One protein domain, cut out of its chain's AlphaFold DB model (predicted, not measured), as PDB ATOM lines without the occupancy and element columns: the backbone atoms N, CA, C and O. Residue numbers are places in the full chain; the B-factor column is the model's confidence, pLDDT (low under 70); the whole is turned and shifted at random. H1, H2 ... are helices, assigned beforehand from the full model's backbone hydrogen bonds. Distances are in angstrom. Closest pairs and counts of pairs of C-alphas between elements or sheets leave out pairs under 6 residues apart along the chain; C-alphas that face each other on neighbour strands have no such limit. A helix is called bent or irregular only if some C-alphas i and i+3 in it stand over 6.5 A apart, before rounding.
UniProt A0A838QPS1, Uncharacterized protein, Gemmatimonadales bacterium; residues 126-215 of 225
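AT A GLANCE: This is residues 126 to 215 of the 225 residues of an uncharacterized protein of Gemmatimonadales bacterium (UniProt A0A838QPS1). Three long helices lie side by side in a flat row, running up and down in turn, with H2 in the middle and H1 and H3 on its two sides. H1 folds back into H2 through a tight turn, while a long loop joins H2 to H3, and residues 172 to 181 and 183 to 189 stick out at that end. The printed part has 90 residues with three named helices, H1, H2 and H3 in chain order, and no named strand; the class is all helix. The whole is loose, with a radius of gyration of the C-alphas of 16.8 A, and spans 52 by 30 by 14 A.

HOW THE PARTS SIT: H1, residues 126 to 145, touches H2, residues 148 to 172, with residues 136 to 144 alone, and H2 touches H1 with residues 150 to 158 alone. Their closest C-alphas, those of Ile 143 and Arg 151, are 4.8 A apart. This helical hairpin has a shallow tilt of 10 degrees, opposite ways. H2 touches H3, residues 187 to 214, and their closest C-alphas, those of Gly 156 and Gly 205, are 5.0 A apart. They too form a helical hairpin, at a shallow tilt of 23 degrees, opposite ways. H1 and H3 are apart. In H1 and H2 every O i to N i+4 pair is within hydrogen-bond range; in H3, 22 of 24 are.

IN THESE COORDINATES: H1 begins at C-alpha 126 (-14.818, 42.427, 36.943) and is 29.1 A long. H2 is 36.0 A long and begins at C-alpha 148 (16.976, 52.028, 36.463). H3 is 38.9 A long and ends at C-alpha 214 (23.988, 41.560, 37.600). It is irregular, with C-alphas 190 and 193 8.0 A apart, and has a kink of 45 degrees near residue 194.

THE WHOLE: The two C-alphas farthest apart, those of Ser 147 and Leu 179, are 52.2 A apart. The printed part has no cut. The link from H2 to H3, residues 173 to 186, is long. Mean pLDDT of the printed part is 75.6; residue 126 and residues 171 to 176 are under 70.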
ATOM      1  N   SER A 126     -15.146  41.345  37.869       66.56
ATOM      2  CA  SER A 126     -14.818  42.427  36.943       66.56
ATOM      3  C   SER A 126     -14.256  43.661  37.654       66.56
ATOM      4  O   SER A 126     -13.214  44.165  37.247       66.56
ATOM      5  N   GLY A 127     -14.853  44.118  38.756       70.69
ATOM      6  CA  GLY A 127     -14.376  45.285  39.507       70.69
ATOM      7  C   GLY A 127     -12.973  45.093  40.087       70.69
ATOM      8  O   GLY A 127     -12.134  45.988  39.993       70.69
ATOM      9  N   THR A 128     -12.684  43.899  40.615       70.31
ATOM     10  CA  THR A 128     -11.337  43.575  41.121       70.31
ATOM     11  C   THR A 128     -10.314  43.548  39.981       70.31
ATOM     12  O   THR A 128      -9.214  44.076  40.129       70.31
ATOM     13  N   PHE A 129     -10.682  42.979  38.831       73.38
ATOM     14  CA  PHE A 129      -9.830  42.942  37.644       73.38
ATOM     15  C   PHE A 129      -9.497  44.349  37.122       73.38
ATOM     16  O   PHE A 129      -8.324  44.659  36.917       73.38
ATOM     17  N   PHE A 130     -10.499  45.226  36.977       74.44
ATOM     18  CA  PHE A 130     -10.283  46.600  36.510       74.44
ATOM     19  C   PHE A 130      -9.408  47.413  37.464       74.44
ATOM     20  O   PHE A 130      -8.482  48.075  37.002       74.44
ATOM     21  N   LEU A 131      -9.636  47.310  38.779       75.44
ATOM     22  CA  LEU A 131      -8.799  47.978  39.782       75.44
ATOM     23  C   LEU A 131      -7.319  47.608  39.604       75.44
ATOM     24  O   LEU A 131      -6.449  48.474  39.642       75.44
ATOM     25  N   ILE A 132      -7.030  46.328  39.372       73.50
ATOM     26  CA  ILE A 132      -5.659  45.836  39.198       73.50
ATOM     27  C   ILE A 132      -5.053  46.335  37.900       73.50
ATOM     28  O   ILE A 132      -3.891  46.736  37.890       73.50
ATOM     29  N   LEU A 133      -5.822  46.333  36.815       76.31
ATOM     30  CA  LEU A 133      -5.368  46.845  35.527       76.31
ATOM     31  C   LEU A 133      -5.009  48.335  35.644       76.31
ATOM     32  O   LEU A 133      -3.947  48.748  35.184       76.31
ATOM     33  N   THR A 134      -5.820  49.111  36.371       74.56
ATOM     34  CA  THR A 134      -5.535  50.514  36.699       74.56
ATOM     35  C   THR A 134      -4.277  50.665  37.559       74.56
ATOM     36  O   THR A 134      -3.407  51.463  37.217       74.56
ATOM     37  N   VAL A 135      -4.137  49.895  38.642       77.62
ATOM     38  CA  VAL A 135      -2.948  49.954  39.515       77.62
ATOM     39  C   VAL A 135      -1.681  49.557  38.752       77.62
ATOM     40  O   VAL A 135      -0.658  50.224  38.879       77.62
ATOM     41  N   THR A 136      -1.754  48.524  37.912       75.25
ATOM     42  CA  THR A 136      -0.633  48.049  37.084       75.25
ATOM     43  C   THR A 136      -0.239  49.093  36.042       75.25
ATOM     44  O   THR A 136       0.946  49.357  35.859       75.25
ATOM     45  N   TYR A 137      -1.219  49.735  35.399       77.44
ATOM     46  CA  TYR A 137      -0.976  50.836  34.466       77.44
ATOM     47  C   TYR A 137      -0.276  52.017  35.154       77.44
ATOM     48  O   TYR A 137       0.760  52.482  34.679       77.44
ATOM     49  N   LEU A 138      -0.791  52.462  36.306       75.44
ATOM     50  CA  LEU A 138      -0.189  53.550  37.082       75.44
ATOM     51  C   LEU A 138       1.231  53.196  37.540       75.44
ATOM     52  O   LEU A 138       2.140  54.017  37.407       75.44
ATOM     53  N   ALA A 139       1.445  51.964  38.009       75.81
ATOM     54  CA  ALA A 139       2.770  51.467  38.360       75.81
ATOM     55  C   ALA A 139       3.714  51.487  37.147       75.81
ATOM     56  O   ALA A 139       4.840  51.956  37.269       75.81
ATOM     57  N   GLY A 140       3.249  51.068  35.966       76.12
ATOM     58  CA  GLY A 140       4.017  51.118  34.720       76.12
ATOM     59  C   GLY A 140       4.466  52.533  34.340       76.12
ATOM     60  O   GLY A 140       5.623  52.731  33.972       76.12
ATOM     61  N   VAL A 141       3.591  53.532  34.499       73.94
ATOM     62  CA  VAL A 141       3.926  54.949  34.254       73.94
ATOM     63  C   VAL A 141       5.005  55.446  35.223       73.94
ATOM     64  O   VAL A 141       5.946  56.124  34.803       73.94
ATOM     65  N   VAL A 142       4.901  55.089  36.508       74.19
ATOM     66  CA  VAL A 142       5.901  55.445  37.531       74.19
ATOM     67  C   VAL A 142       7.238  54.762  37.245       74.19
ATOM     68  O   VAL A 142       8.278  55.421  37.264       74.19
ATOM     69  N   ILE A 143       7.213  53.471  36.908       75.81
ATOM     70  CA  ILE A 143       8.387  52.690  36.502       75.81
ATOM     71  C   ILE A 143       9.074  53.388  35.325       75.81
ATOM     72  O   ILE A 143      10.257  53.701  35.408       75.81
ATOM     73  N   PHE A 144       8.349  53.733  34.262       77.81
ATOM     74  CA  PHE A 144       8.953  54.317  33.060       77.81
ATOM     75  C   PHE A 144       9.698  55.640  33.315       77.81
ATOM     76  O   PHE A 144      10.678  55.938  32.633       77.81
ATOM     77  N   ARG A 145       9.273  56.419  34.317       80.38
ATOM     78  CA  ARG A 145       9.918  57.685  34.706       80.38
ATOM     79  C   ARG A 145      11.006  57.553  35.770       80.38
ATOM     80  O   ARG A 145      11.658  58.542  36.087       80.38
ATOM     81  N   SER A 146      11.201  56.364  36.325       84.44
ATOM     82  CA  SER A 146      12.109  56.146  37.450       84.44
ATOM     83  C   SER A 146      13.548  55.846  37.010       84.44
ATOM     84  O   SER A 146      13.815  55.443  35.871       84.44
ATOM     85  N   SER A 147      14.505  55.998  37.930       85.88
ATOM     86  CA  SER A 147      15.880  55.522  37.718       85.88
ATOM     87  C   SER A 147      15.886  54.006  37.445       85.88
ATOM     88  O   SER A 147      14.936  53.311  37.819       85.88
ATOM     89  N   PRO A 148      16.903  53.463  36.751       80.31
ATOM     90  CA  PRO A 148      16.976  52.028  36.463       80.31
ATOM     91  C   PRO A 148      16.929  51.154  37.730       80.31
ATOM     92  O   PRO A 148      16.284  50.112  37.715       80.31
ATOM     93  N   GLU A 149      17.512  51.612  38.839       77.75
ATOM     94  CA  GLU A 149      17.474  50.927  40.144       77.75
ATOM     95  C   GLU A 149      16.060  50.892  40.745       77.75
ATOM     96  O   GLU A 149      15.599  49.870  41.249       77.75
ATOM     97  N   VAL A 150      15.323  52.004  40.660       76.38
ATOM     98  CA  VAL A 150      13.948  52.081  41.173       76.38
ATOM     99  C   VAL A 150      12.991  51.295  40.275       76.38
ATOM    100  O   VAL A 150      12.077  50.630  40.766       76.38
ATOM    101  N   ARG A 151      13.216  51.306  38.955       78.31
ATOM    102  CA  ARG A 151      12.430  50.536  37.977       78.31
ATOM    103  C   ARG A 151      12.373  49.058  38.310       78.31
ATOM    104  O   ARG A 151      11.323  48.433  38.190       78.31
ATOM    105  N   THR A 152      13.502  48.502  38.701       73.12
ATOM    106  CA  THR A 152      13.658  47.064  38.872       73.12
ATOM    107  C   THR A 152      13.102  46.595  40.205       73.12
ATOM    108  O   THR A 152      12.423  45.568  40.250       73.12
ATOM    109  N   ALA A 153      13.263  47.401  41.258       74.50
ATOM    110  CA  ALA A 153      12.559  47.212  42.523       74.50
ATOM    111  C   ALA A 153      11.030  47.237  42.327       74.50
ATOM    112  O   ALA A 153      10.322  46.348  42.803       74.50
ATOM    113  N   LEU A 154      10.519  48.211  41.566       76.56
ATOM    114  CA  LEU A 154       9.088  48.333  41.277       76.56
ATOM    115  C   LEU A 154       8.555  47.185  40.401       76.56
ATOM    116  O   LEU A 154       7.457  46.692  40.656       76.56
ATOM    117  N   LEU A 155       9.324  46.716  39.412       75.31
ATOM    118  CA  LEU A 155       8.980  45.535  38.608       75.31
ATOM    119  C   LEU A 155       8.881  44.271  39.469       75.31
ATOM    120  O   LEU A 155       7.902  43.533  39.359       75.31
ATOM    121  N   GLY A 156       9.851  44.044  40.361       75.19
ATOM    122  CA  GLY A 156       9.813  42.924  41.305       75.19
ATOM    123  C   GLY A 156       8.579  42.972  42.212       75.19
ATOM    124  O   GLY A 156       7.877  41.969  42.360       75.19
ATOM    125  N   ALA A 157       8.256  44.153  42.749       74.94
ATOM    126  CA  ALA A 157       7.057  44.358  43.560       74.94
ATOM    127  C   ALA A 157       5.761  44.097  42.770       74.94
ATOM    128  O   ALA A 157       4.847  43.449  43.285       74.94
ATOM    129  N   ALA A 158       5.688  44.547  41.512       75.00
ATOM    130  CA  ALA A 158       4.531  44.330  40.646       75.00
ATOM    131  C   ALA A 158       4.308  42.838  40.339       75.00
ATOM    132  O   ALA A 158       3.179  42.353  40.444       75.00
ATOM    133  N   VAL A 159       5.373  42.091  40.029       75.75
ATOM    134  CA  VAL A 159       5.299  40.634  39.813       75.75
ATOM    135  C   VAL A 159       4.849  39.918  41.088       75.75
ATOM    136  O   VAL A 159       3.957  39.070  41.034       75.75
ATOM    137  N   GLY A 160       5.403  40.289  42.246       74.62
ATOM    138  CA  GLY A 160       4.990  39.730  43.537       74.62
ATOM    139  C   GLY A 160       3.506  39.971  43.832       74.62
ATOM    140  O   GLY A 160       2.778  39.035  44.170       74.62
ATOM    141  N   ALA A 161       3.030  41.204  43.635       75.06
ATOM    142  CA  ALA A 161       1.620  41.555  43.801       75.06
ATOM    143  C   ALA A 161       0.709  40.774  42.838       75.06
ATOM    144  O   ALA A 161      -0.343  40.277  43.251       75.06
ATOM    145  N   PHE A 162       1.127  40.604  41.578       77.00
ATOM    146  CA  PHE A 162       0.398  39.814  40.586       77.00
ATOM    147  C   PHE A 162       0.281  38.337  40.987       77.00
ATOM    148  O   PHE A 162      -0.805  37.763  40.898       77.00
ATOM    149  N   LEU A 163       1.359  37.725  41.484       75.75
ATOM    150  CA  LEU A 163       1.325  36.337  41.955       75.75
ATOM    151  C   LEU A 163       0.401  36.176  43.166       75.75
ATOM    152  O   LEU A 163      -0.445  35.283  43.167       75.75
ATOM    153  N   VAL A 164       0.489  37.063  44.164       77.12
ATOM    154  CA  VAL A 164      -0.436  37.056  45.313       77.12
ATOM    155  C   VAL A 164      -1.888  37.183  44.842       77.12
ATOM    156  O   VAL A 164      -2.769  36.472  45.331       77.12
ATOM    157  N   PHE A 165      -2.148  38.030  43.849       76.06
ATOM    158  CA  PHE A 165      -3.473  38.157  43.256       76.06
ATOM    159  C   PHE A 165      -3.941  36.880  42.546       76.06
ATOM    160  O   PHE A 165      -5.081  36.452  42.759       76.06
ATOM    161  N   LEU A 166      -3.088  36.252  41.732       76.81
ATOM    162  CA  LEU A 166      -3.405  34.995  41.052       76.81
ATOM    163  C   LEU A 166      -3.819  33.934  42.079       76.81
ATOM    164  O   LEU A 166      -4.836  33.267  41.913       76.81
ATOM    165  N   VAL A 167      -3.093  33.848  43.191       75.94
ATOM    166  CA  VAL A 167      -3.375  32.928  44.301       75.94
ATOM    167  C   VAL A 167      -4.722  33.224  44.949       75.94
ATOM    168  O   VAL A 167      -5.514  32.307  45.172       75.94
ATOM    169  N   ILE A 168      -5.001  34.495  45.248       74.88
ATOM    170  CA  ILE A 168      -6.288  34.919  45.808       74.88
ATOM    171  C   ILE A 168      -7.424  34.551  44.845       74.88
ATOM    172  O   ILE A 168      -8.445  34.026  45.283       74.88
ATOM    173  N   THR A 169      -7.237  34.759  43.544       72.44
ATOM    174  CA  THR A 169      -8.238  34.465  42.507       72.44
ATOM    175  C   THR A 169      -8.476  32.962  42.354       72.44
ATOM    176  O   THR A 169      -9.622  32.518  42.385       72.44
ATOM    177  N   LEU A 170      -7.409  32.161  42.293       71.81
ATOM    178  CA  LEU A 170      -7.477  30.697  42.222       71.81
ATOM    179  C   LEU A 170      -8.031  30.064  43.505       71.81
ATOM    180  O   LEU A 170      -8.667  29.015  43.461       71.81
ATOM    181  N   ARG A 171      -7.820  30.681  44.673       67.75
ATOM    182  CA  ARG A 171      -8.482  30.247  45.913       67.75
ATOM    183  C   ARG A 171      -9.960  30.612  45.927       67.75
ATOM    184  O   ARG A 171     -10.758  29.862  46.483       67.75
ATOM    185  N   ARG A 172     -10.328  31.749  45.337       65.75
ATOM    186  CA  ARG A 172     -11.714  32.234  45.291       65.75
ATOM    187  C   ARG A 172     -12.606  31.406  44.364       65.75
ATOM    188  O   ARG A 172     -13.797  31.302  44.645       65.75
ATOM    189  N   SER A 173     -12.045  30.746  43.346       62.25
ATOM    190  CA  SER A 173     -12.786  29.802  42.495       62.25
ATOM    191  C   SER A 173     -13.161  28.488  43.195       62.25
ATOM    192  O   SER A 173     -14.004  27.757  42.688       62.25
ATOM    193  N   ARG A 174     -12.614  28.202  44.388       65.62
ATOM    194  CA  ARG A 174     -13.052  27.088  45.253       65.62
ATOM    195  C   ARG A 174     -14.214  27.490  46.166       65.62
ATOM    196  O   ARG A 174     -14.164  27.280  47.380       65.62
ATOM    197  N   SER A 175     -15.222  28.140  45.601       62.06
ATOM    198  CA  SER A 175     -16.472  28.439  46.302       62.06
ATOM    199  C   SER A 175     -17.395  27.211  46.241       62.06
ATOM    200  O   SER A 175     -17.358  26.455  45.271       62.06
ATOM    201  N   GLY A 176     -18.139  26.969  47.321       68.50
ATOM    202  CA  GLY A 176     -18.951  25.770  47.541       68.50
ATOM    203  C   GLY A 176     -19.157  25.465  49.023       68.50
ATOM    204  O   GLY A 176     -18.552  26.110  49.890       68.50
ATOM    205  N   ALA A 177     -20.026  24.498  49.318       70.31
ATOM    206  CA  ALA A 177     -20.293  24.062  50.682       70.31
ATOM    207  C   ALA A 177     -19.094  23.260  51.219       70.31
ATOM    208  O   ALA A 177     -18.737  22.194  50.708       70.31
ATOM    209  N   LEU A 178     -18.440  23.812  52.238       81.06
ATOM    210  CA  LEU A 178     -17.372  23.165  52.987       81.06
ATOM    211  C   LEU A 178     -17.977  22.550  54.244       81.06
ATOM    212  O   LEU A 178     -18.259  23.257  55.211       81.06
ATOM    213  N   LEU A 179     -18.076  21.226  54.284       79.69
ATOM    214  CA  LEU A 179     -18.484  20.479  55.477       79.69
ATOM    215  C   LEU A 179     -17.349  20.392  56.511       79.69
ATOM    216  O   LEU A 179     -17.071  19.340  57.080       79.69
ATOM    217  N   GLN A 180     -16.633  21.489  56.727       82.75
ATOM    218  CA  GLN A 180     -15.601  21.585  57.747       82.75
ATOM    219  C   GLN A 180     -15.978  22.698  58.715       82.75
ATOM    220  O   GLN A 180     -16.283  23.822  58.287       82.75
ATOM    221  N   ARG A 181     -15.922  22.403  60.018       82.56
ATOM    222  CA  ARG A 181     -16.172  23.416  61.048       82.56
ATOM    223  C   ARG A 181     -15.130  24.520  60.953       82.56
ATOM    224  O   ARG A 181     -13.963  24.275  60.622       82.56
ATOM    225  N   LYS A 182     -15.518  25.752  61.291       79.56
ATOM    226  CA  LYS A 182     -14.628  26.928  61.173       79.56
ATOM    227  C   LYS A 182     -13.322  26.781  61.969       79.56
ATOM    228  O   LYS A 182     -12.309  27.381  61.598       79.56
ATOM    229  N   HIS A 183     -13.337  25.977  63.032       80.81
ATOM    230  CA  HIS A 183     -12.224  25.766  63.958       80.81
ATOM    231  C   HIS A 183     -11.420  24.471  63.721       80.81
ATOM    232  O   HIS A 183     -10.300  24.368  64.214       80.81
ATOM    233  N   GLU A 184     -11.907  23.513  62.924       79.69
ATOM    234  CA  GLU A 184     -11.260  22.194  62.733       79.69
ATOM    235  C   GLU A 184     -10.002  22.226  61.841       79.69
ATOM    236  O   GLU A 184      -9.276  21.241  61.704       79.69
ATOM    237  N   GLY A 185      -9.706  23.365  61.220       71.19
ATOM    238  CA  GLY A 185      -8.448  23.596  60.522       71.19
ATOM    239  C   GLY A 185      -7.600  24.584  61.304       71.19
ATOM    240  O   GLY A 185      -7.884  25.781  61.282       71.19
ATOM    241  N   GLY A 186      -6.517  24.136  61.942       83.88
ATOM    242  CA  GLY A 186      -5.497  25.058  62.455       83.88
ATOM    243  C   GLY A 186      -5.082  26.081  61.382       83.88
ATOM    244  O   GLY A 186      -5.240  25.832  60.181       83.88
ATOM    245  N   PHE A 187      -4.569  27.246  61.793       81.44
ATOM    246  CA  PHE A 187      -4.187  28.331  60.871       81.44
ATOM    247  C   PHE A 187      -3.357  27.822  59.682       81.44
ATOM    248  O   PHE A 187      -3.644  28.163  58.534       81.44
ATOM    249  N   TRP A 188      -2.396  26.931  59.953       84.38
ATOM    250  CA  TRP A 188      -1.548  26.332  58.929       84.38
ATOM    251  C   TRP A 188      -2.339  25.507  57.915       84.38
ATOM    252  O   TRP A 188      -2.198  25.723  56.723       84.38
ATOM    253  N   LYS A 189      -3.249  24.627  58.346       79.94
ATOM    254  CA  LYS A 189      -4.044  23.795  57.424       79.94
ATOM    255  C   LYS A 189      -4.939  24.649  56.515       79.94
ATOM    256  O   LYS A 189      -5.100  24.330  55.342       79.94
ATOM    257  N   ARG A 190      -5.467  25.767  57.033       72.44
ATOM    258  CA  ARG A 190      -6.302  26.714  56.269       72.44
ATOM    259  C   ARG A 190      -5.504  27.584  55.304       72.44
ATOM    260  O   ARG A 190      -6.020  27.945  54.245       72.44
ATOM    261  N   ASN A 191      -4.269  27.933  55.649       77.44
ATOM    262  CA  ASN A 191      -3.484  28.925  54.911       77.44
ATOM    263  C   ASN A 191      -2.211  28.379  54.265       77.44
ATOM    264  O   ASN A 191      -1.536  29.156  53.602       77.44
ATOM    265  N   ARG A 192      -1.910  27.079  54.382       81.88
ATOM    266  CA  ARG A 192      -0.676  26.451  53.878       81.88
ATOM    267  C   ARG A 192      -0.365  26.881  52.452       81.88
ATOM    268  O   ARG A 192       0.712  27.404  52.212       81.88
ATOM    269  N   ASP A 193      -1.323  26.732  51.542       70.94
ATOM    270  CA  ASP A 193      -1.116  27.080  50.133       70.94
ATOM    271  C   ASP A 193      -0.808  28.571  49.955       70.94
ATOM    272  O   ASP A 193       0.093  28.927  49.209       70.94
ATOM    273  N   ALA A 194      -1.522  29.446  50.670       72.75
ATOM    274  CA  ALA A 194      -1.312  30.889  50.588       72.75
ATOM    275  C   ALA A 194       0.048  31.303  51.161       72.75
ATOM    276  O   ALA A 194       0.719  32.142  50.568       72.75
ATOM    277  N   VAL A 195       0.473  30.698  52.273       79.81
ATOM    278  CA  VAL A 195       1.794  30.952  52.858       79.81
ATOM    279  C   VAL A 195       2.894  30.448  51.926       79.81
ATOM    280  O   VAL A 195       3.812  31.202  51.631       79.81
ATOM    281  N   ILE A 196       2.782  29.221  51.402       79.12
ATOM    282  CA  ILE A 196       3.758  28.663  50.451       79.12
ATOM    283  C   ILE A 196       3.861  29.550  49.208       79.12
ATOM    284  O   ILE A 196       4.964  29.880  48.784       79.12
ATOM    285  N   LEU A 197       2.731  29.981  48.646       71.69
ATOM    286  CA  LEU A 197       2.722  30.849  47.470       71.69
ATOM    287  C   LEU A 197       3.298  32.239  47.762       71.69
ATOM    288  O   LEU A 197       4.009  32.782  46.922       71.69
ATOM    289  N   LEU A 198       3.054  32.791  48.952       76.69
ATOM    290  CA  LEU A 198       3.672  34.042  49.392       76.69
ATOM    291  C   LEU A 198       5.195  33.891  49.520       76.69
ATOM    292  O   LEU A 198       5.930  34.757  49.051       76.69
ATOM    293  N   CYS A 199       5.677  32.774  50.072       79.88
ATOM    294  CA  CYS A 199       7.107  32.464  50.136       79.88
ATOM    295  C   CYS A 199       7.729  32.314  48.739       79.88
ATOM    296  O   CYS A 199       8.789  32.884  48.490       79.88
ATOM    297  N   ILE A 200       7.070  31.600  47.819       77.12
ATOM    298  CA  ILE A 200       7.527  31.461  46.425       77.12
ATOM    299  C   ILE A 200       7.582  32.834  45.745       77.12
ATOM    300  O   ILE A 200       8.587  33.162  45.118       77.12
ATOM    301  N   GLY A 201       6.543  33.659  45.905       73.25
ATOM    302  CA  GLY A 201       6.497  35.010  45.345       73.25
ATOM    303  C   GLY A 201       7.612  35.912  45.880       73.25
ATOM    304  O   GLY A 201       8.265  36.604  45.102       73.25
ATOM    305  N   ALA A 202       7.885  35.859  47.186       77.56
ATOM    306  CA  ALA A 202       8.988  36.597  47.800       77.56
ATOM    307  C   ALA A 202      10.357  36.139  47.267       77.56
ATOM    308  O   ALA A 202      11.204  36.971  46.942       77.56
ATOM    309  N   LEU A 203      10.557  34.825  47.122       79.00
ATOM    310  CA  LEU A 203      11.805  34.250  46.617       79.00
ATOM    311  C   LEU A 203      12.031  34.601  45.139       79.00
ATOM    312  O   LEU A 203      13.128  35.015  44.770       79.00
ATOM    313  N   MET A 204      10.987  34.527  44.309       73.88
ATOM    314  CA  MET A 204      11.041  34.988  42.917       73.88
ATOM    315  C   MET A 204      11.359  36.482  42.815       73.88
ATOM    316  O   MET A 204      12.179  36.867  41.984       73.88
ATOM    317  N   GLY A 205      10.750  37.313  43.667       73.06
ATOM    318  CA  GLY A 205      11.047  38.744  43.737       73.06
ATOM    319  C   GLY A 205      12.524  39.005  44.036       73.06
ATOM    320  O   GLY A 205      13.170  39.756  43.311       73.06
ATOM    321  N   ALA A 206      13.082  38.318  45.037       76.06
ATOM    322  CA  ALA A 206      14.493  38.439  45.401       76.06
ATOM    323  C   ALA A 206      15.442  38.002  44.268       76.06
ATOM    324  O   ALA A 206      16.406  38.708  43.970       76.06
ATOM    325  N   VAL A 207      15.155  36.874  43.604       76.50
ATOM    326  CA  VAL A 207      15.947  36.389  42.458       76.50
ATOM    327  C   VAL A 207      15.906  37.385  41.302       76.50
ATOM    328  O   VAL A 207      16.947  37.684  40.721       76.50
ATOM    329  N   LEU A 208      14.733  37.941  40.987       71.00
ATOM    330  CA  LEU A 208      14.591  38.939  39.927       71.00
ATOM    331  C   LEU A 208      15.410  40.201  40.239       71.00
ATOM    332  O   LEU A 208      16.148  40.679  39.379       71.00
ATOM    333  N   THR A 209      15.327  40.709  41.473       74.62
ATOM    334  CA  THR A 209      16.128  41.855  41.927       74.62
ATOM    335  C   THR A 209      17.627  41.574  41.815       74.62
ATOM    336  O   THR A 209      18.377  42.425  41.341       74.62
ATOM    337  N   TYR A 210      18.072  40.374  42.193       78.38
ATOM    338  CA  TYR A 210      19.474  39.978  42.064       78.38
ATOM    339  C   TYR A 210      19.935  39.905  40.599       78.38
ATOM    340  O   TYR A 210      20.972  40.470  40.259       78.38
ATOM    341  N   LEU A 211      19.155  39.267  39.717       72.75
ATOM    342  CA  LEU A 211      19.479  39.137  38.289       72.75
ATOM    343  C   LEU A 211      19.567  40.488  37.583       72.75
ATOM    344  O   LEU A 211      20.432  40.688  36.735       72.75
ATOM    345  N   VAL A 212      18.697  41.426  37.948       71.56
ATOM    346  CA  VAL A 212      18.794  42.799  37.459       71.56
ATOM    347  C   VAL A 212      20.119  43.426  37.868       71.56
ATOM    348  O   VAL A 212      20.765  44.054  37.037       71.56
ATOM    349  N   ASN A 213      20.513  43.297  39.135       74.75
ATOM    350  CA  ASN A 213      21.731  43.931  39.638       74.75
ATOM    351  C   ASN A 213      23.006  43.341  39.010       74.75
ATOM    352  O   ASN A 213      24.061  43.964  39.079       74.75
ATOM    353  N   LEU A 214      22.914  42.159  38.391       79.00
ATOM    354  CA  LEU A 214      23.988  41.560  37.600       79.00
ATOM    355  C   LEU A 214      24.080  42.111  36.170       79.00
ATOM    356  O   LEU A 214      25.115  41.928  35.527       79.00
ATOM    357  N   LEU A 215      23.031  42.756  35.647       76.06
ATOM    358  CA  LEU A 215      23.097  43.369  34.323       76.06
ATOM    359  C   LEU A 215      24.023  44.591  34.391       76.06
ATOM    360  O   LEU A 215      23.803  45.474  35.224       76.06
TER     361      LEU A 215